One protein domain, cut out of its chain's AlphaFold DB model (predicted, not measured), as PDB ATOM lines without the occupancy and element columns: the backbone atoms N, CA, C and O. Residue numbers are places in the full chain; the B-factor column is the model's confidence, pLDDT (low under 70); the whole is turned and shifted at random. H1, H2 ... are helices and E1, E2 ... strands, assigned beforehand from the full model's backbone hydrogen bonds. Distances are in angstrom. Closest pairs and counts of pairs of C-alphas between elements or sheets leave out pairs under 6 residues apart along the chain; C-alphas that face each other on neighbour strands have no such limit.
ATOM      1  N   TYR A   4      25.681   5.915 -44.270       71.62
ATOM      2  CA  TYR A   4      26.630   6.617 -43.398       71.62
ATOM      3  C   TYR A   4      26.077   6.838 -41.981       71.62
ATOM      4  O   TYR A   4      26.824   6.757 -41.012       71.62
ATOM      5  N   GLU A   5      24.765   7.045 -41.837       59.84
ATOM      6  CA  GLU A   5      24.107   7.204 -40.532       59.84
ATOM      7  C   GLU A   5      24.166   5.896 -39.728       59.84
ATOM      8  O   GLU A   5      24.359   5.916 -38.516       59.84
ATOM      9  N   ILE A   6      24.063   4.745 -40.410       62.97
ATOM     10  CA  ILE A   6      24.236   3.415 -39.797       62.97
ATOM     11  C   ILE A   6      25.675   3.245 -39.302       62.97
ATOM     12  O   ILE A   6      25.903   2.713 -38.216       62.97
ATOM     13  N   GLU A   7      26.656   3.692 -40.088       65.25
ATOM     14  CA  GLU A   7      28.065   3.546 -39.734       65.25
ATOM     15  C   GLU A   7      28.469   4.446 -38.556       65.25
ATOM     16  O   GLU A   7      29.190   3.990 -37.665       65.25
ATOM     17  N   ILE A   8      27.955   5.681 -38.504       67.38
ATOM     18  CA  ILE A   8      28.124   6.595 -37.363       67.38
ATOM     19  C   ILE A   8      27.493   5.982 -36.116       67.38
ATOM     20  O   ILE A   8      28.179   5.794 -35.115       67.38
ATOM     21  N   ALA A   9      26.233   5.552 -36.199       64.69
ATOM     22  CA  ALA A   9      25.542   4.964 -35.061       64.69
ATOM     23  C   ALA A   9      26.200   3.676 -34.539       64.69
ATOM     24  O   ALA A   9      26.169   3.408 -33.338       64.69
ATOM     25  N   ARG A  10      26.845   2.900 -35.425       64.31
ATOM     26  CA  ARG A  10      27.677   1.751 -35.048       64.31
ATOM     27  C   ARG A  10      28.925   2.174 -34.276       64.31
ATOM     28  O   ARG A  10      29.258   1.532 -33.284       64.31
ATOM     29  N   ARG A  11      29.651   3.189 -34.757       66.12
ATOM     30  CA  ARG A  11      30.902   3.658 -34.133       66.12
ATOM     31  C   ARG A  11      30.654   4.347 -32.798       66.12
ATOM     32  O   ARG A  11      31.429   4.155 -31.872       66.12
ATOM     33  N   GLU A  12      29.574   5.108 -32.717       67.62
ATOM     34  CA  GLU A  12      29.192   5.872 -31.532       67.62
ATOM     35  C   GLU A  12      28.327   5.065 -30.558       67.62
ATOM     36  O   GLU A  12      27.960   5.575 -29.506       67.62
ATOM     37  N   ALA A  13      28.023   3.800 -30.884       64.38
ATOM     38  CA  ALA A  13      27.186   2.919 -30.075       64.38
ATOM     39  C   ALA A  13      25.883   3.617 -29.646       64.38
ATOM     40  O   ALA A  13      25.542   3.639 -28.472       64.38
ATOM     41  N   LEU A  14      25.164   4.214 -30.602       64.00
ATOM     42  CA  LEU A  14      23.964   5.014 -30.318       64.00
ATOM     43  C   LEU A  14      22.694   4.169 -30.152       64.00
ATOM     44  O   LEU A  14      21.704   4.640 -29.598       64.00
ATOM     45  N   PHE A  15      22.704   2.919 -30.631       65.88
ATOM     46  CA  PHE A  15      21.543   2.025 -30.594       65.88
ATOM     47  C   PHE A  15      21.869   0.671 -29.970       65.88
ATOM     48  O   PHE A  15      22.955   0.131 -30.212       65.88
ATOM     49  N   PRO A  16      20.934   0.080 -29.197       64.75
ATOM     50  CA  PRO A  16      21.110  -1.269 -28.690       64.75
ATOM     51  C   PRO A  16      21.351  -2.205 -29.871       64.75
ATOM     52  O   PRO A  16      20.559  -2.269 -30.813       64.75
ATOM     53  N   PHE A  17      22.462  -2.926 -29.819       78.06
ATOM     54  CA  PHE A  17      22.780  -3.939 -30.808       78.06
ATOM     55  C   PHE A  17      22.373  -5.303 -30.270       78.06
ATOM     56  O   PHE A  17      22.254  -5.522 -29.063       78.06
ATOM     57  N   TYR A  18      22.145  -6.247 -31.167       83.62
ATOM     58  CA  TYR A  18      21.777  -7.602 -30.787       83.62
ATOM     59  C   TYR A  18      22.703  -8.607 -31.446       83.62
ATOM     60  O   TYR A  18      23.283  -8.355 -32.501       83.62
ATOM     61  N   SER A  19      22.862  -9.758 -30.808       87.75
ATOM     62  CA  SER A  19      23.670 -10.840 -31.350       87.75
ATOM     63  C   SER A  19      22.934 -12.162 -31.306       87.75
ATOM     64  O   SER A  19      22.286 -12.470 -30.307       87.75
ATOM     65  N   TYR A  20      23.126 -12.957 -32.349       90.56
ATOM     66  CA  TYR A  20      22.685 -14.343 -32.413       90.56
ATOM     67  C   TYR A  20      23.914 -15.243 -32.237       90.56
ATOM     68  O   TYR A  20      24.759 -15.297 -33.142       90.56
ATOM     69  N   PRO A  21      24.082 -15.889 -31.069       92.81
ATOM     70  CA  PRO A  21      25.117 -16.894 -30.898       92.81
ATOM     71  C   PRO A  21      24.787 -18.116 -31.756       92.81
ATOM     72  O   PRO A  21      23.621 -18.442 -31.973       92.81
ATOM     73  N   TYR A  22      25.813 -18.804 -32.237       93.56
ATOM     74  CA  TYR A  22      25.643 -20.046 -32.975       93.56
ATOM     75  C   TYR A  22      26.683 -21.086 -32.570       93.56
ATOM     76  O   TYR A  22      27.794 -20.756 -32.142       93.56
ATOM     77  N   LYS A  23      26.323 -22.350 -32.769       92.31
ATOM     78  CA  LYS A  23      27.181 -23.524 -32.636       92.31
ATOM     79  C   LYS A  23      26.990 -24.410 -33.860       92.31
ATOM     80  O   LYS A  23      25.862 -24.633 -34.290       92.31
ATOM     81  N   VAL A  24      28.080 -24.929 -34.412       91.12
ATOM     82  CA  VAL A  24      28.028 -25.945 -35.467       91.12
ATOM     83  C   VAL A  24      28.396 -27.295 -34.868       91.12
ATOM     84  O   VAL A  24      29.422 -27.432 -34.199       91.12
ATOM     85  N   VAL A  25      27.532 -28.278 -35.101       90.06
ATOM     86  CA  VAL A  25      27.665 -29.651 -34.619       90.06
ATOM     87  C   VAL A  25      27.968 -30.556 -35.814       90.06
ATOM     88  O   VAL A  25      27.112 -30.670 -36.694       90.06
ATOM     89  N   PRO A  26      29.153 -31.186 -35.890       88.88
ATOM     90  CA  PRO A  26      29.420 -32.193 -36.908       88.88
ATOM     91  C   PRO A  26      28.631 -33.478 -36.609       88.88
ATOM     92  O   PRO A  26      28.553 -33.913 -35.461       88.88
ATOM     93  N   LEU A  27      28.055 -34.080 -37.647       88.62
ATOM     94  CA  LEU A  27      27.225 -35.286 -37.582       88.62
ATOM     95  C   LEU A  27      27.923 -36.477 -38.247       88.62
ATOM     96  O   LEU A  27      28.042 -37.532 -37.626       88.62
ATOM     97  N   SER A  28      28.422 -36.311 -39.478       87.00
ATOM     98  CA  SER A  28      29.111 -37.387 -40.198       87.00
ATOM     99  C   SER A  28      30.549 -37.562 -39.715       87.00
ATOM    100  O   SER A  28      31.197 -36.611 -39.277       87.00
ATOM    101  N   GLU A  29      31.089 -38.776 -39.833       82.50
ATOM    102  CA  GLU A  29      32.474 -39.075 -39.438       82.50
ATOM    103  C   GLU A  29      33.495 -38.201 -40.182       82.50
ATOM    104  O   GLU A  29      34.444 -37.692 -39.585       82.50
ATOM    105  N   ASN A  30      33.247 -37.926 -41.467       82.06
ATOM    106  CA  ASN A  30      34.084 -37.029 -42.263       82.06
ATOM    107  C   ASN A  30      34.032 -35.586 -41.742       82.06
ATOM    108  O   ASN A  30      35.072 -34.932 -41.645       82.06
ATOM    109  N   ALA A  31      32.849 -35.090 -41.365       84.38
ATOM    110  CA  ALA A  31      32.716 -33.766 -40.769       84.38
ATOM    111  C   ALA A  31      33.410 -33.692 -39.406       84.38
ATOM    112  O   ALA A  31      34.182 -32.766 -39.159       84.38
ATOM    113  N   LYS A  32      33.213 -34.690 -38.540       84.31
ATOM    114  CA  LYS A  32      33.879 -34.756 -37.231       84.31
ATOM    115  C   LYS A  32      35.406 -34.715 -37.374       84.31
ATOM    116  O   LYS A  32      36.066 -33.929 -36.694       84.31
ATOM    117  N   LEU A  33      35.955 -35.476 -38.323       79.94
ATOM    118  CA  LEU A  33      37.372 -35.452 -38.690       79.94
ATOM    119  C   LEU A  33      37.828 -34.055 -39.150       79.94
ATOM    120  O   LEU A  33      38.811 -33.531 -38.621       79.94
ATOM    121  N   SER A  34      37.119 -33.412 -40.080       80.81
ATOM    122  CA  SER A  34      37.473 -32.065 -40.559       80.81
ATOM    123  C   SER A  34      37.527 -31.030 -39.430       80.81
ATOM    124  O   SER A  34      38.454 -30.214 -39.369       80.81
ATOM    125  N   PHE A  35      36.565 -31.074 -38.506       82.25
ATOM    126  CA  PHE A  35      36.519 -30.183 -37.344       82.25
ATOM    127  C   PHE A  35      37.664 -30.463 -36.369       82.25
ATOM    128  O   PHE A  35      38.315 -29.536 -35.883       82.25
ATOM    129  N   TYR A  36      37.964 -31.737 -36.129       79.25
ATOM    130  CA  TYR A  36      39.066 -32.135 -35.266       79.25
ATOM    131  C   TYR A  36      40.432 -31.704 -35.829       79.25
ATOM    132  O   TYR A  36      41.239 -31.095 -35.126       79.25
ATOM    133  N   VAL A  37      40.674 -31.895 -37.130       77.88
ATOM    134  CA  VAL A  37      41.890 -31.397 -37.806       77.88
ATOM    135  C   VAL A  37      42.020 -29.880 -37.651       77.88
ATOM    136  O   VAL A  37      43.112 -29.358 -37.417       77.88
ATOM    137  N   ARG A  38      40.906 -29.148 -37.765       79.06
ATOM    138  CA  ARG A  38      40.887 -27.697 -37.565       79.06
ATOM    139  C   ARG A  38      41.270 -27.299 -36.141       79.06
ATOM    140  O   ARG A  38      41.973 -26.295 -35.974       79.06
ATOM    141  N   MET A  39      40.785 -28.036 -35.143       75.31
ATOM    142  CA  MET A  39      41.139 -27.843 -33.738       75.31
ATOM    143  C   MET A  39      42.638 -28.073 -33.530       75.31
ATOM    144  O   MET A  39      43.311 -27.197 -32.985       75.31
ATOM    145  N   LEU A  40      43.182 -29.178 -34.054       71.44
ATOM    146  CA  LEU A  40      44.611 -29.481 -33.973       71.44
ATOM    147  C   LEU A  40      45.474 -28.389 -34.603       71.44
ATOM    148  O   LEU A  40      46.439 -27.970 -33.986       71.44
ATOM    149  N   LYS A  41      45.096 -27.846 -35.766       65.88
ATOM    150  CA  LYS A  41      45.805 -26.705 -36.386       65.88
ATOM    151  C   LYS A  41      45.765 -25.420 -35.549       65.88
ATOM    152  O   LYS A  41      46.557 -24.514 -35.790       65.88
ATOM    153  N   LYS A  42      44.798 -25.293 -34.636       58.47
ATOM    154  CA  LYS A  42      44.677 -24.161 -33.705       58.47
ATOM    155  C   LYS A  42      45.553 -24.362 -32.466       58.47
ATOM    156  O   LYS A  42      46.032 -23.380 -31.913       58.47
ATOM    157  N   SER A  43      45.780 -25.611 -32.055       53.06
ATOM    158  CA  SER A  43      46.846 -25.954 -31.117       53.06
ATOM    159  C   SER A  43      48.198 -25.897 -31.837       53.06
ATOM    160  O   SER A  43      48.308 -26.255 -33.001       53.06
ATOM    161  N   SER A  44      49.263 -25.453 -31.184       47.66
ATOM    162  CA  SER A  44      50.609 -25.366 -31.777       47.66
ATOM    163  C   SER A  44      51.228 -26.725 -32.168       47.66
ATOM    164  O   SER A  44      52.372 -26.776 -32.615       47.66
ATOM    165  N   MET A  45      50.492 -27.831 -32.029       45.75
ATOM    166  CA  MET A  45      50.921 -29.176 -32.390       45.75
ATOM    167  C   MET A  45      50.532 -29.496 -33.839       45.75
ATOM    168  O   MET A  45      49.427 -29.952 -34.125       45.75
ATOM    169  N   GLN A  46      51.474 -29.309 -34.768       48.78
ATOM    170  CA  GLN A  46      51.407 -29.907 -36.106       48.78
ATOM    171  C   GLN A  46      51.676 -31.415 -36.008       48.78
ATOM    172  O   GLN A  46      52.740 -31.898 -36.387       48.78
ATOM    173  N   LEU A  47      50.737 -32.170 -35.441       53.03
ATOM    174  CA  LEU A  47      50.831 -33.626 -35.438       53.03
ATOM    175  C   LEU A  47      50.274 -34.173 -36.761       53.03
ATOM    176  O   LEU A  47      49.183 -33.768 -37.174       53.03
ATOM    177  N   PRO A  48      50.990 -35.085 -37.446       54.75
ATOM    178  CA  PRO A  48      50.441 -35.781 -38.598       54.75
ATOM    179  C   PRO A  48      49.235 -36.608 -38.143       54.75
ATOM    180  O   PRO A  48      49.349 -37.503 -37.305       54.75
ATOM    181  N   VAL A  49      48.060 -36.284 -38.679       58.06
ATOM    182  CA  VAL A  49      46.811 -36.963 -38.332       58.06
ATOM    183  C   VAL A  49      46.830 -38.356 -38.957       58.06
ATOM    184  O   VAL A  49      46.730 -38.501 -40.172       58.06
ATOM    185  N   THR A  50      46.997 -39.387 -38.129       62.50
ATOM    186  CA  THR A  50      46.931 -40.792 -38.557       62.50
ATOM    187  C   THR A  50      45.523 -41.355 -38.361       62.50
ATOM    188  O   THR A  50      44.792 -40.924 -37.469       62.50
ATOM    189  N   ALA A  51      45.149 -42.368 -39.153       58.22
ATOM    190  CA  ALA A  51      43.855 -43.061 -39.045       58.22
ATOM    191  C   ALA A  51      43.577 -43.627 -37.634       58.22
ATOM    192  O   ALA A  51      42.427 -43.706 -37.218       58.22
ATOM    193  N   LYS A  52      44.630 -43.958 -36.878       60.78
ATOM    194  CA  LYS A  52      44.537 -44.457 -35.500       60.78
ATOM    195  C   LYS A  52      44.290 -43.341 -34.471       60.78
ATOM    196  O   LYS A  52      43.454 -43.501 -33.591       60.78
ATOM    197  N   MET A  53      44.935 -42.177 -34.625       62.44
ATOM    198  CA  MET A  53      44.611 -40.987 -33.815       62.44
ATOM    199  C   MET A  53      43.188 -40.480 -34.085       62.44
ATOM    200  O   MET A  53      42.570 -39.875 -33.219       62.44
ATOM    201  N   LEU A  54      42.650 -40.734 -35.276       62.19
ATOM    202  CA  LEU A  54      41.277 -40.383 -35.622       62.19
ATOM    203  C   LEU A  54      40.240 -41.183 -34.834       62.19
ATOM    204  O   LEU A  54      39.342 -40.587 -34.252       62.19
ATOM    205  N   SER A  55      40.402 -42.505 -34.761       62.16
ATOM    206  CA  SER A  55      39.502 -43.382 -34.002       62.16
ATOM    207  C   SER A  55      39.600 -43.206 -32.485       62.16
ATOM    208  O   SER A  55      38.642 -43.494 -31.779       62.16
ATOM    209  N   GLU A  56      40.751 -42.759 -31.978       62.50
ATOM    210  CA  GLU A  56      40.994 -42.614 -30.535       62.50
ATOM    211  C   GLU A  56      40.671 -41.203 -30.008       62.50
ATOM    212  O   GLU A  56      40.423 -41.051 -28.815       62.50
ATOM    213  N   VAL A  57      40.660 -40.172 -30.868       62.03
ATOM    214  CA  VAL A  57      40.547 -38.767 -30.424       62.03
ATOM    215  C   VAL A  57      39.321 -38.031 -30.974       62.03
ATOM    216  O   VAL A  57      38.884 -37.057 -30.357       62.03
ATOM    217  N   VAL A  58      38.678 -38.507 -32.048       67.38
ATOM    218  CA  VAL A  58      37.364 -37.993 -32.490       67.38
ATOM    219  C   VAL A  58      36.254 -38.625 -31.644       67.38
ATOM    220  O   VAL A  58      35.394 -39.357 -32.122       67.38
ATOM    221  N   THR A  59      36.300 -38.365 -30.342       68.50
ATOM    222  CA  THR A  59      35.226 -38.714 -29.413       68.50
ATOM    223  C   THR A  59      34.235 -37.557 -29.327       68.50
ATOM    224  O   THR A  59      34.595 -36.391 -29.528       68.50
ATOM    225  N   GLU A  60      32.973 -37.854 -29.013       67.38
ATOM    226  CA  GLU A  60      31.966 -36.808 -28.786       67.38
ATOM    227  C   GLU A  60      32.398 -35.829 -27.683       67.38
ATOM    228  O   GLU A  60      32.171 -34.626 -27.807       67.38
ATOM    229  N   GLU A  61      33.111 -36.312 -26.660       70.06
ATOM    230  CA  GLU A  61      33.688 -35.483 -25.599       70.06
ATOM    231  C   GLU A  61      34.674 -34.444 -26.151       70.06
ATOM    232  O   GLU A  61      34.506 -33.252 -25.894       70.06
ATOM    233  N   ASN A  62      35.645 -34.839 -26.979       68.31
ATOM    234  CA  ASN A  62      36.625 -33.898 -27.537       68.31
ATOM    235  C   ASN A  62      35.992 -32.881 -28.499       68.31
ATOM    236  O   ASN A  62      36.368 -31.706 -28.499       68.31
ATOM    237  N   LEU A  63      34.992 -33.299 -29.280       67.69
ATOM    238  CA  LEU A  63      34.214 -32.396 -30.136       67.69
ATOM    239  C   LEU A  63      33.370 -31.411 -29.315       67.69
ATOM    240  O   LEU A  63      33.166 -30.269 -29.732       67.69
ATOM    241  N   SER A  64      32.898 -31.831 -28.138       69.69
ATOM    242  CA  SER A  64      32.128 -30.984 -27.226       69.69
ATOM    243  C   SER A  64      32.981 -29.957 -26.476       69.69
ATOM    244  O   SER A  64      32.472 -28.883 -26.155       69.69
ATOM    245  N   LEU A  65      34.268 -30.243 -26.242       65.50
ATOM    246  CA  LEU A  65      35.211 -29.334 -25.578       65.50
ATOM    247  C   LEU A  65      35.593 -28.135 -26.454       65.50
ATOM    248  O   LEU A  65      35.869 -27.048 -25.943       65.50
ATOM    249  N   HIS A  66      35.585 -28.313 -27.776       67.69
ATOM    250  CA  HIS A  66      35.953 -27.271 -28.733       67.69
ATOM    251  C   HIS A  66      34.902 -27.111 -29.833       67.69
ATOM    252  O   HIS A  66      35.198 -27.318 -31.015       67.69
ATOM    253  N   PRO A  67      33.671 -26.708 -29.471       72.69
ATOM    254  CA  PRO A  67      32.623 -26.514 -30.449       72.69
ATOM    255  C   PRO A  67      33.020 -25.388 -31.402       72.69
ATOM    256  O   PRO A  67      33.568 -24.358 -30.995       72.69
ATOM    257  N   PHE A  68      32.711 -25.551 -32.688       83.44
ATOM    258  CA  PHE A  68      32.811 -24.429 -33.606       83.44
ATOM    259  C   PHE A  68      31.646 -23.480 -33.329       83.44
ATOM    260  O   PHE A  68      30.532 -23.662 -33.819       83.44
ATOM    261  N   SER A  69      31.899 -22.492 -32.482       88.00
ATOM    262  CA  SER A  69      30.907 -21.520 -32.041       88.00
ATOM    263  C   SER A  69      31.340 -20.097 -32.352       88.00
ATOM    264  O   SER A  69      32.530 -19.788 -32.423       88.00
ATOM    265  N   GLY A  70      30.361 -19.213 -32.473       88.31
ATOM    266  CA  GLY A  70      30.582 -17.788 -32.650       88.31
ATOM    267  C   GLY A  70      29.310 -17.003 -32.376       88.31
ATOM    268  O   GLY A  70      28.349 -17.519 -31.805       88.31
ATOM    269  N   LYS A  71      29.301 -15.736 -32.781       90.12
ATOM    270  CA  LYS A  71      28.099 -14.905 -32.751       90.12
ATOM    271  C   LYS A  71      28.090 -13.959 -33.938       90.12
ATOM    272  O   LYS A  71      29.119 -13.365 -34.248       90.12
ATOM    273  N   LEU A  72      26.927 -13.784 -34.553       88.12
ATOM    274  CA  LEU A  72      26.708 -12.704 -35.508       88.12
ATOM    275  C   LEU A  72      26.080 -11.525 -34.770       88.12
ATOM    276  O   LEU A  72      25.081 -11.694 -34.074       88.12
ATOM    277  N   THR A  73      26.682 -10.344 -34.906       85.31
ATOM    278  CA  THR A  73      26.210  -9.115 -34.259       85.31
ATOM    279  C   THR A  73      25.601  -8.184 -35.294       85.31
ATOM    280  O   THR A  73      26.203  -7.922 -36.332       85.31
ATOM    281  N   PHE A  74      24.422  -7.665 -34.981       81.12
ATOM    282  CA  PHE A  74      23.694  -6.705 -35.788       81.12
ATOM    283  C   PHE A  74      23.588  -5.400 -35.010       81.12
ATOM    284  O   PHE A  74      23.059  -5.358 -33.901       81.12
ATOM    285  N   PHE A  75      24.092  -4.333 -35.616       71.19
ATOM    286  CA  PHE A  75      24.161  -3.005 -35.008       71.19
ATOM    287  C   PHE A  75      22.922  -2.145 -35.286       71.19
ATOM    288  O   PHE A  75      22.893  -0.974 -34.929       71.19
ATOM    289  N   TYR A  76      21.909  -2.713 -35.943       66.62
ATOM    290  CA  TYR A  76      20.687  -2.019 -36.325       66.62
ATOM    291  C   TYR A  76      19.535  -3.014 -36.448       66.62
ATOM    292  O   TYR A  76      19.693  -4.039 -37.109       66.62
ATOM    293  N   ASP A  77      18.392  -2.707 -35.830       65.00
ATOM    294  CA  ASP A  77      17.152  -3.481 -35.950       65.00
ATOM    295  C   ASP A  77      16.403  -2.986 -37.196       65.00
ATOM    296  O   ASP A  77      15.589  -2.068 -37.125       65.00
ATOM    297  N   ASP A  78      16.749  -3.528 -38.371       67.75
ATOM    298  CA  ASP A  78      16.042  -3.180 -39.606       67.75
ATOM    299  C   ASP A  78      14.587  -3.657 -39.512       67.75
ATOM    300  O   ASP A  78      14.367  -4.873 -39.453       67.75
ATOM    301  N   PRO A  79      13.591  -2.746 -39.535       64.56
ATOM    302  CA  PRO A  79      12.182  -3.112 -39.416       64.56
ATOM    303  C   PRO A  79      11.689  -3.986 -40.576       64.56
ATOM    304  O   PRO A  79      10.631  -4.601 -40.470       64.56
ATOM    305  N   LYS A  80      12.438  -4.066 -41.685       67.25
ATOM    306  CA  LYS A  80      12.143  -4.968 -42.808       67.25
ATOM    307  C   LYS A  80      12.758  -6.357 -42.645       67.25
ATOM    308  O   LYS A  80      12.360  -7.278 -43.356       67.25
ATOM    309  N   GLN A  81      13.719  -6.533 -41.738       73.81
ATOM    310  CA  GLN A  81      14.335  -7.830 -41.477       73.81
ATOM    311  C   GLN A  81      13.597  -8.549 -40.357       73.81
ATOM    312  O   GLN A  81      13.699  -8.180 -39.188       73.81
ATOM    313  N   THR A  82      12.901  -9.622 -40.720       84.25
ATOM    314  CA  THR A  82      12.283 -10.522 -39.744       84.25
ATOM    315  C   THR A  82      13.343 -11.260 -38.923       84.25
ATOM    316  O   THR A  82      14.496 -11.404 -39.341       84.25
ATOM    317  N   GLU A  83      12.952 -11.788 -37.765       83.69
ATOM    318  CA  GLU A  83      13.824 -12.655 -36.966       83.69
ATOM    319  C   GLU A  83      14.303 -13.884 -37.756       83.69
ATOM    320  O   GLU A  83      15.483 -14.227 -37.698       83.69
ATOM    321  N   SER A  84      13.434 -14.473 -38.583       86.56
ATOM    322  CA  SER A  84      13.787 -15.585 -39.475       86.56
ATOM    323  C   SER A  84      14.934 -15.222 -40.425       86.56
ATOM    324  O   SER A  84      15.919 -15.952 -40.531       86.56
ATOM    325  N   THR A  85      14.874 -14.035 -41.039       87.88
ATOM    326  CA  THR A  85      15.940 -13.528 -41.917       87.88
ATOM    327  C   THR A  85      17.269 -13.395 -41.170       87.88
ATOM    328  O   THR A  85      18.322 -13.740 -41.701       87.88
ATOM    329  N   ARG A  86      17.243 -12.940 -39.913       86.31
ATOM    330  CA  ARG A  86      18.455 -12.779 -39.090       86.31
ATOM    331  C   ARG A  86      19.058 -14.119 -38.691       86.31
ATOM    332  O   ARG A  86      20.279 -14.261 -38.709       86.31
ATOM    333  N   ILE A  87      18.215 -15.102 -38.378       89.19
ATOM    334  CA  ILE A  87      18.635 -16.484 -38.117       89.19
ATOM    335  C   ILE A  87      19.297 -17.075 -39.367       89.19
ATOM    336  O   ILE A  87      20.363 -17.680 -39.266       89.19
ATOM    337  N   GLU A  88      18.716 -16.864 -40.550       89.88
ATOM    338  CA  GLU A  88      19.302 -17.320 -41.815       89.88
ATOM    339  C   GLU A  88      20.660 -16.654 -42.085       89.88
ATOM    340  O   GLU A  88      21.628 -17.327 -42.442       89.88
ATOM    341  N   MET A  89      20.775 -15.345 -41.838       89.44
ATOM    342  CA  MET A  89      22.050 -14.628 -41.924       89.44
ATOM    343  C   MET A  89      23.083 -15.174 -40.929       89.44
ATOM    344  O   MET A  89      24.246 -15.340 -41.293       89.44
ATOM    345  N   ALA A  90      22.676 -15.500 -39.700       90.19
ATOM    346  CA  ALA A  90      23.558 -16.109 -38.706       90.19
ATOM    347  C   ALA A  90      24.040 -17.501 -39.144       90.19
ATOM    348  O   ALA A  90      25.226 -17.801 -38.999       90.19
ATOM    349  N   ARG A  91      23.170 -18.322 -39.751       91.12
ATOM    350  CA  ARG A  91      23.558 -19.616 -40.343       91.12
ATOM    351  C   ARG A  91      24.558 -19.442 -41.483       91.12
ATOM    352  O   ARG A  91      25.610 -20.075 -41.463       91.12
ATOM    353  N   LYS A  92      24.281 -18.542 -42.430       89.94
ATOM    354  CA  LYS A  92      25.202 -18.223 -43.537       89.94
ATOM    355  C   LYS A  92      26.561 -17.751 -43.020       89.94
ATOM    356  O   LYS A  92      27.594 -18.213 -43.491       89.94
ATOM    357  N   HIS A  93      26.566 -16.900 -41.995       89.31
ATOM    358  CA  HIS A  93      27.793 -16.434 -41.355       89.31
ATOM    359  C   HIS A  93      28.565 -17.560 -40.650       89.31
ATOM    360  O   HIS A  93      29.793 -17.580 -40.697       89.31
ATOM    361  N   ALA A  94      27.875 -18.522 -40.031       90.06
ATOM    362  CA  ALA A  94      28.516 -19.695 -39.443       90.06
ATOM    363  C   ALA A  94      29.240 -20.543 -40.503       90.06
ATOM    364  O   ALA A  94      30.389 -20.928 -40.282       90.06
ATOM    365  N   VAL A  95      28.606 -20.770 -41.660       89.44
ATOM    366  CA  VAL A  95      29.215 -21.466 -42.810       89.44
ATOM    367  C   VAL A  95      30.410 -20.686 -43.357       89.44
ATOM    368  O   VAL A  95      31.478 -21.264 -43.552       89.44
ATOM    369  N   TRP A  96      30.270 -19.372 -43.540       87.69
ATOM    370  CA  TRP A  96      31.375 -18.518 -43.975       87.69
ATOM    371  C   TRP A  96      32.573 -18.603 -43.019       87.69
ATOM    372  O   TRP A  96      33.697 -18.825 -43.458       87.69
ATOM    373  N   ASN A  97      32.341 -18.545 -41.704       87.94
ATOM    374  CA  ASN A  97      33.412 -18.685 -40.716       87.94
ATOM    375  C   ASN A  97      34.096 -20.063 -40.767       87.94
ATOM    376  O   ASN A  97      35.290 -20.156 -40.475       87.94
ATOM    377  N   LEU A  98      33.380 -21.138 -41.117       87.00
ATOM    378  CA  LEU A  98      33.979 -22.465 -41.318       87.00
ATOM    379  C   LEU A  98      34.906 -22.482 -42.541       87.00
ATOM    380  O   LEU A  98      36.023 -23.001 -42.444       87.00
ATOM    381  N   ALA A  99      34.479 -21.860 -43.642       85.19
ATOM    382  CA  ALA A  99      35.279 -21.713 -44.857       85.19
ATOM    383  C   ALA A  99      36.546 -20.867 -44.608       85.19
ATOM    384  O   ALA A  99      37.658 -21.331 -44.867       85.19
ATOM    385  N   GLU A 100      36.411 -19.695 -43.977       83.94
ATOM    386  CA  GLU A 100      37.540 -18.855 -43.526       83.94
ATOM    387  C   GLU A 100      38.460 -19.603 -42.555       83.94
ATOM    388  O   GLU A 100      39.688 -19.489 -42.566       83.94
ATOM    389  N   GLY A 101      37.857 -20.448 -41.721       79.25
ATOM    390  CA  GLY A 101      38.554 -21.350 -40.828       79.25
ATOM    391  C   GLY A 101      39.362 -22.432 -41.544       79.25
ATOM    392  O   GLY A 101      40.110 -23.125 -40.860       79.25
ATOM    393  N   ARG A 102      39.257 -22.590 -42.869       78.44
ATOM    394  CA  ARG A 102      39.848 -23.691 -43.647       78.44
ATOM    395  C   ARG A 102      39.415 -25.066 -43.136       78.44
ATOM    396  O   ARG A 102      40.229 -25.994 -43.065       78.44
ATOM    397  N   VAL A 103      38.152 -25.184 -42.726       81.19
ATOM    398  CA  VAL A 103      37.544 -26.479 -42.412       81.19
ATOM    399  C   VAL A 103      37.208 -27.164 -43.732       81.19
ATOM    400  O   VAL A 103      36.439 -26.640 -44.531       81.19
ATOM    401  N   SER A 104      37.811 -28.324 -43.985       82.12
ATOM    402  CA  SER A 104      37.540 -29.095 -45.200       82.12
ATOM    403  C   SER A 104      36.060 -29.470 -45.293       82.12
ATOM    404  O   SER A 104      35.472 -29.858 -44.286       82.12
ATOM    405  N   GLY A 105      35.491 -29.380 -46.497       80.25
ATOM    406  CA  GLY A 105      34.067 -29.624 -46.751       80.25
ATOM    407  C   GLY A 105      33.174 -28.385 -46.612       80.25
ATOM    408  O   GLY A 105      31.960 -28.512 -46.711       80.25
ATOM    409  N   PHE A 106      33.743 -27.192 -46.402       83.19
ATOM    410  CA  PHE A 106      33.003 -25.926 -46.446       83.19
ATOM    411  C   PHE A 106      33.631 -24.980 -47.465       83.19
ATOM    412  O   PHE A 106      34.668 -24.376 -47.196       83.19
ATOM    413  N   ASN A 107      32.978 -24.819 -48.615       78.69
ATOM    414  CA  ASN A 107      33.275 -23.744 -49.553       78.69
ATOM    415  C   ASN A 107      32.262 -22.605 -49.389       78.69
ATOM    416  O   ASN A 107      31.061 -22.829 -49.242       78.69
ATOM    417  N   TYR A 108      32.742 -21.362 -49.440       70.31
ATOM    418  CA  TYR A 108      31.873 -20.188 -49.497       70.31
ATOM    419  C   TYR A 108      32.358 -19.257 -50.606       70.31
ATOM    420  O   TYR A 108      33.531 -18.882 -50.609       70.31
ATOM    421  N   GLN A 109      31.470 -18.890 -51.537       67.00
ATOM    422  CA  GLN A 109      31.830 -18.153 -52.761       67.00
ATOM    423  C   GLN A 109      32.599 -16.855 -52.470       67.00
ATOM    424  O   GLN A 109      33.567 -16.555 -53.163       67.00
ATOM    425  N   ASP A 110      32.246 -16.152 -51.394       65.31
ATOM    426  CA  ASP A 110      32.877 -14.876 -51.032       65.31
ATOM    427  C   ASP A 110      34.165 -15.021 -50.201       65.31
ATOM    428  O   ASP A 110      34.833 -14.026 -49.936       65.31
ATOM    429  N   SER A 111      34.536 -16.236 -49.771       61.22
ATOM    430  CA  SER A 111      35.741 -16.446 -48.941       61.22
ATOM    431  C   SER A 111      37.050 -16.382 -49.736       61.22
ATOM    432  O   SER A 111      38.132 -16.318 -49.164       61.22
ATOM    433  N   GLY A 112      36.989 -16.450 -51.073       64.19
ATOM    434  CA  GLY A 112      38.180 -16.544 -51.929       64.19
ATOM    435  C   GLY A 112      39.033 -17.803 -51.692       64.19
ATOM    436  O   GLY A 112      40.100 -17.943 -52.290       64.19
ATOM    437  N   ILE A 113      38.581 -18.720 -50.828       62.88
ATOM    438  CA  ILE A 113      39.252 -19.967 -50.471       62.88
ATOM    439  C   ILE A 113      38.549 -21.107 -51.208       62.88
ATOM    440  O   ILE A 113      37.377 -21.388 -50.973       62.88
ATOM    441  N   THR A 114      39.289 -21.791 -52.079       56.50
ATOM    442  CA  THR A 114      38.798 -22.972 -52.797       56.50
ATOM    443  C   THR A 114      39.321 -24.232 -52.117       56.50
ATOM    444  O   THR A 114      40.527 -24.490 -52.109       56.50
ATOM    445  N   THR A 115      38.428 -25.042 -51.556       58.94
ATOM    446  CA  THR A 115      38.749 -26.390 -51.072       58.94
ATOM    447  C   THR A 115      38.307 -27.436 -52.093       58.94
ATOM    448  O   THR A 115      37.150 -27.481 -52.486       58.94
ATOM    449  N   TYR A 116      39.221 -28.326 -52.492       56.50
ATOM    450  CA  TYR A 116      38.983 -29.395 -53.480       56.50
ATOM    451  C   TYR A 116      38.161 -30.592 -52.954       56.50
ATOM    452  O   TYR A 116      38.152 -31.655 -53.569       56.50
ATOM    453  N   VAL A 117      37.516 -30.458 -51.796       65.06
ATOM    454  CA  VAL A 117      36.718 -31.521 -51.169       65.06
ATOM    455  C   VAL A 117      35.243 -31.217 -51.420       65.06
ATOM    456  O   VAL A 117      34.871 -30.047 -51.427       65.06
ATOM    457  N   ALA A 118      34.424 -32.253 -51.638       69.00
ATOM    458  CA  ALA A 118      32.976 -32.103 -51.781       69.00
ATOM    459  C   ALA A 118      32.381 -31.335 -50.589       69.00
ATOM    460  O   ALA A 118      32.801 -31.544 -49.447       69.00
ATOM    461  N   ASP A 119      31.413 -30.463 -50.874       82.31
ATOM    462  CA  ASP A 119      30.738 -29.675 -49.847       82.31
ATOM    463  C   ASP A 119      29.903 -30.572 -48.934       82.31
ATOM    464  O   ASP A 119      29.141 -31.430 -49.386       82.31
ATOM    465  N   PHE A 120      30.044 -30.351 -47.632       89.00
ATOM    466  CA  PHE A 120      29.208 -30.968 -46.620       89.00
ATOM    467  C   PHE A 120      27.789 -30.414 -46.682       89.00
ATOM    468  O   PHE A 120      27.561 -29.227 -46.930       89.00
ATOM    469  N   THR A 121      26.820 -31.280 -46.395       90.06
ATOM    470  CA  THR A 121      25.395 -30.949 -46.451       90.06
ATOM    471  C   THR A 121      24.819 -30.755 -45.046       90.06
ATOM    472  O   THR A 121      24.963 -31.620 -44.178       90.06
ATOM    473  N   GLU A 122      24.133 -29.630 -44.809       90.06
ATOM    474  CA  GLU A 122      23.427 -29.396 -43.540       90.06
ATOM    475  C   GLU A 122      22.297 -30.430 -43.354       90.06
ATOM    476  O   GLU A 122      21.542 -30.720 -44.279       90.06
ATOM    477  N   GLY A 123      22.184 -31.003 -42.154       89.75
ATOM    478  CA  GLY A 123      21.252 -32.083 -41.813       89.75
ATOM    479  C   GLY A 123      21.797 -33.493 -42.056       89.75
ATOM    480  O   GLY A 123      21.247 -34.445 -41.509       89.75
ATOM    481  N   VAL A 124      22.890 -33.626 -42.816       91.50
ATOM    482  CA  VAL A 124      23.565 -34.909 -43.085       91.50
ATOM    483  C   VAL A 124      24.937 -34.931 -42.419       91.50
ATOM    484  O   VAL A 124      25.216 -35.778 -41.575       91.50
ATOM    485  N   ASP A 125      25.784 -33.968 -42.770       89.06
ATOM    486  CA  ASP A 125      27.173 -33.896 -42.324       89.06
ATOM    487  C   ASP A 125      27.349 -33.004 -41.103       89.06
ATOM    488  O   ASP A 125      28.213 -33.256 -40.269       89.06
ATOM    489  N   TYR A 126      26.529 -31.965 -40.976       91.75
ATOM    490  CA  TYR A 126      26.560 -31.038 -39.850       91.75
ATOM    491  C   TYR A 126      25.181 -30.434 -39.595       91.75
ATOM    492  O   TYR A 126      24.298 -30.469 -40.446       91.75
ATOM    493  N   ARG A 127      25.005 -29.829 -38.424       93.62
ATOM    494  CA  ARG A 127      23.839 -29.014 -38.072       93.62
ATOM    495  C   ARG A 127      24.300 -27.699 -37.463       93.62
ATOM    496  O   ARG A 127      25.236 -27.684 -36.665       93.62
ATOM    497  N   ILE A 128      23.608 -26.609 -37.790       93.50
ATOM    498  CA  ILE A 128      23.807 -25.318 -37.130       93.50
ATOM    499  C   ILE A 128      22.701 -25.103 -36.095       93.50
ATOM    500  O   ILE A 128      21.508 -25.159 -36.392       93.50
ATOM    501  N   GLU A 129      23.112 -24.838 -34.864       93.12
ATOM    502  CA  GLU A 129      22.247 -24.441 -33.761       93.12
ATOM    503  C   GLU A 129      22.411 -22.938 -33.543       93.12
ATOM    504  O   GLU A 129      23.495 -22.469 -33.193       93.12
ATOM    505  N   ILE A 130      21.344 -22.176 -33.787       92.50
ATOM    506  CA  ILE A 130      21.292 -20.737 -33.505       92.50
ATOM    507  C   ILE A 130      20.613 -20.559 -32.148       92.50
ATOM    508  O   ILE A 130      19.515 -21.074 -31.941       92.50
ATOM    509  N   GLY A 131      21.282 -19.871 -31.228       89.81
ATOM    510  CA  GLY A 131      20.726 -19.541 -29.920       89.81
ATOM    511  C   GLY A 131      19.823 -18.310 -29.959       89.81
ATOM    512  O   GLY A 131      19.646 -17.663 -30.993       89.81
ATOM    513  N   GLU A 132      19.261 -17.982 -28.800       89.31
ATOM    514  CA  GLU A 132      18.321 -16.870 -28.646       89.31
ATOM    515  C   GLU A 132      18.968 -15.501 -28.913       89.31
ATOM    516  O   GLU A 132      20.175 -15.303 -28.727       89.31
ATOM    517  N   LYS A 133      18.143 -14.527 -29.329       88.38
ATOM    518  CA  LYS A 133      18.557 -13.131 -29.519       88.38
ATOM    519  C   LYS A 133      19.060 -12.563 -28.191       88.38
ATOM    520  O   LYS A 133      18.290 -12.363 -27.257       88.38
ATOM    521  N   ILE A 134      20.337 -12.198 -28.139       86.12
ATOM    522  CA  ILE A 134      20.905 -11.454 -27.011       86.12
ATOM    523  C   ILE A 134      20.840  -9.968 -27.345       86.12
ATOM    524  O   ILE A 134      21.437  -9.537 -28.332       86.12
ATOM    525  N   VAL A 135      20.135  -9.183 -26.531       85.25
ATOM    526  CA  VAL A 135      20.084  -7.720 -26.658       85.25
ATOM    527  C   VAL A 135      21.156  -7.108 -25.768       85.25
ATOM    528  O   VAL A 135      21.124  -7.258 -24.547       85.25
ATOM    529  N   HIS A 136      22.099  -6.398 -26.378       80.94
ATOM    530  CA  HIS A 136      23.151  -5.688 -25.666       80.94
ATOM    531  C   HIS A 136      22.683  -4.266 -25.396       80.94
ATOM    532  O   HIS A 136      22.396  -3.498 -26.316       80.94
ATOM    533  N   LYS A 137      22.592  -3.916 -24.114       71.00
ATOM    534  CA  LYS A 137      22.396  -2.528 -23.703       71.00
ATOM    535  C   LYS A 137      23.741  -1.820 -23.780       71.00
ATOM    536  O   LYS A 137      24.737  -2.338 -23.279       71.00
ATOM    537  N   ILE A 138      23.762  -0.645 -24.389       65.06
ATOM    538  CA  ILE A 138      24.926   0.233 -24.313       65.06
ATOM    539  C   ILE A 138      24.967   0.779 -22.881       65.06
ATOM    540  O   ILE A 138      23.918   1.206 -22.383       65.06
ATOM    541  N   PRO A 139      26.114   0.729 -22.184       57.03
ATOM    542  CA  PRO A 139      26.255   1.448 -20.927       57.03
ATOM    543  C   PRO A 139      25.963   2.927 -21.201       57.03
ATOM    544  O   PRO A 139      26.565   3.510 -22.098       57.03
ATOM    545  N   GLY A 140      24.968   3.476 -20.497       55.00
ATOM    546  CA  GLY A 140      24.446   4.825 -20.729       55.00
ATOM    547  C   GLY A 140      25.545   5.884 -20.748       55.00
ATOM    548  O   GLY A 140      26.605   5.670 -20.163       55.00
ATOM    549  N   GLU A 141      25.271   6.992 -21.447       54.16
ATOM    550  CA  GLU A 141      26.172   8.135 -21.638       54.16
ATOM    551  C   GLU A 141      27.134   8.322 -20.458       54.16
ATOM    552  O   GLU A 141      26.714   8.539 -19.319       54.16
ATOM    553  N   LEU A 142      28.438   8.264 -20.744       54.19
ATOM    554  CA  LEU A 142      29.454   8.811 -19.853       54.19
ATOM    555  C   LEU A 142      29.212  10.320 -19.777       54.19
ATOM    556  O   LEU A 142      29.764  11.094 -20.558       54.19
ATOM    557  N   SER A 143      28.332  10.738 -18.871       56.41
ATOM    558  CA  SER A 143      28.147  12.150 -18.587       56.41
ATOM    559  C   SER A 143      29.408  12.687 -17.914       56.41
ATOM    560  O   SER A 143      30.155  11.960 -17.249       56.41
ATOM    561  N   TYR A 144      29.647  13.987 -18.071       57.84
ATOM    562  CA  TYR A 144      30.775  14.660 -17.429       57.84
ATOM    563  C   TYR A 144      30.766  14.463 -15.900       57.84
ATOM    564  O   TYR A 144      31.819  14.344 -15.277       57.84
ATOM    565  N   ASP A 145      29.574  14.342 -15.309       67.06
ATOM    566  CA  ASP A 145      29.389  14.080 -13.880       67.06
ATOM    567  C   ASP A 145      29.851  12.672 -13.468       67.06
ATOM    568  O   ASP A 145      30.413  12.512 -12.387       67.06
ATOM    569  N   VAL A 146      29.683  11.660 -14.332       54.12
ATOM    570  CA  VAL A 146      30.185  10.291 -14.098       54.12
ATOM    571  C   VAL A 146      31.708  10.239 -14.219       54.12
ATOM    572  O   VAL A 146      32.362   9.573 -13.423       54.12
ATOM    573  N   ILE A 147      32.286  10.980 -15.171       54.91
ATOM    574  CA  ILE A 147      33.745  11.072 -15.351       54.91
ATOM    575  C   ILE A 147      34.409  11.754 -14.146       54.91
ATOM    576  O   ILE A 147      35.489  11.349 -13.736       54.91
ATOM    577  N   LYS A 148      33.765  12.765 -13.553       55.62
ATOM    578  CA  LYS A 148      34.287  13.496 -12.385       55.62
ATOM    579  C   LYS A 148      34.235  12.690 -11.077       55.62
ATOM    580  O   LYS A 148      34.892  13.068 -10.110       55.62
ATOM    581  N   ALA A 149      33.418  11.638 -11.022       56.44
ATOM    582  CA  ALA A 149      33.210  10.818  -9.829       56.44
ATOM    583  C   ALA A 149      34.159   9.603  -9.723       56.44
ATOM    584  O   ALA A 149      34.098   8.890  -8.719       56.44
ATOM    585  N   LEU A 150      35.002   9.366 -10.736       46.94
ATOM    586  CA  LEU A 150      36.073   8.358 -10.762       46.94
ATOM    587  C   LEU A 150      37.421   8.982 -10.385       46.94
ATOM    588  O   LEU A 150      38.212   8.273  -9.726       46.94
TER     589      LEU A 150
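This is residues 4 to 150 of the 150 residues of an uncharacterized protein of bioreactor metagenome (UniProt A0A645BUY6). A long, twisted sheet, with E1 as its spine, E2 along one side and E3 and E4 one after the other along the other side, has the helix H5 packed slantwise over one face. Three helices, H2, H3 and H4, form a loose cluster near the end of E1, while H1 lies beyond its beginning and a tail, residues 142 to 150 with H6, sticks out. The printed part has 147 residues with six named helices and four named strands, which follow each other along the chain as H1, then E1, then H2, H3 and H4, then E2, then H5, then E3 and E4, and last H6; the sheet is branched, with E1 the antiparallel neighbour of E2, of E3 and of E4, and the class is mixed, helices and strands. The whole is loose, with a radius of gyration of the C-alphas of 19.7 A, and elongated, spanning 64 by 40 by 28 A.

H1, residues 4 to 11, is not on the sheet and touches no helix. E1, residues 17 to 26, has three antiparallel neighbours. E2, residues 68 to 74, lies on one side of it, with N 20 and O 72 2.9 A apart, within hydrogen-bond range. On the other side are E3, residues 126 to 130, with N 23 and O 129 at 2.9 A, and E4, residues 134 to 136, with N 19 and O 134 at 2.9 A. H2, residues 29 to 42, only grazes the sheet with its residues 29 to 39; its closest C-alphas to E1 are those of Lys 32 and Pro 26, 5.2 A apart. H3, residues 51 to 57, is close to H2 but not clearly touching, about perpendicular at 78 degrees, with Leu 33 and Leu 54 the closest C-alphas at 7.0 A. H4, residues 60 to 65, only just touches H2, with 3 pairs of C-alphas within 8 A, made by residues 32 to 36 of H2 alone; the closest are Tyr 36 and Leu 63, 7.1 A. H5, residues 83 to 100, is on the sheet at a height of 7.0 A, over E1 and E2 and slantwise to the strands; its closest C-alphas to E2 are Ala 90 and Leu 72, 5.6 A. In H1 to H5 and in H6, residues 144 to 148, every O i to N i+4 pair is within hydrogen-bond range.

H1 begins at C-alpha 4 (26.630, 6.617, -43.398). E1 runs 29.7 A, from C-alpha 17 (22.780, -3.939, -30.808). H2 and E2 each measure 20.1 A, H5 25.4 A and E3 13.2 A. H6 ends at C-alpha 148 (34.287, 13.496, -12.385).

The C-alphas of Lys 52 and Asp 145 are the two farthest apart, at 64.2 A. The printed part has no cut. The link from H5 to E3, residues 101 to 125, is long. Mean pLDDT of the printed part is 74.5; 65 residues are under 70, among them 41 to 60 and 138 to 150.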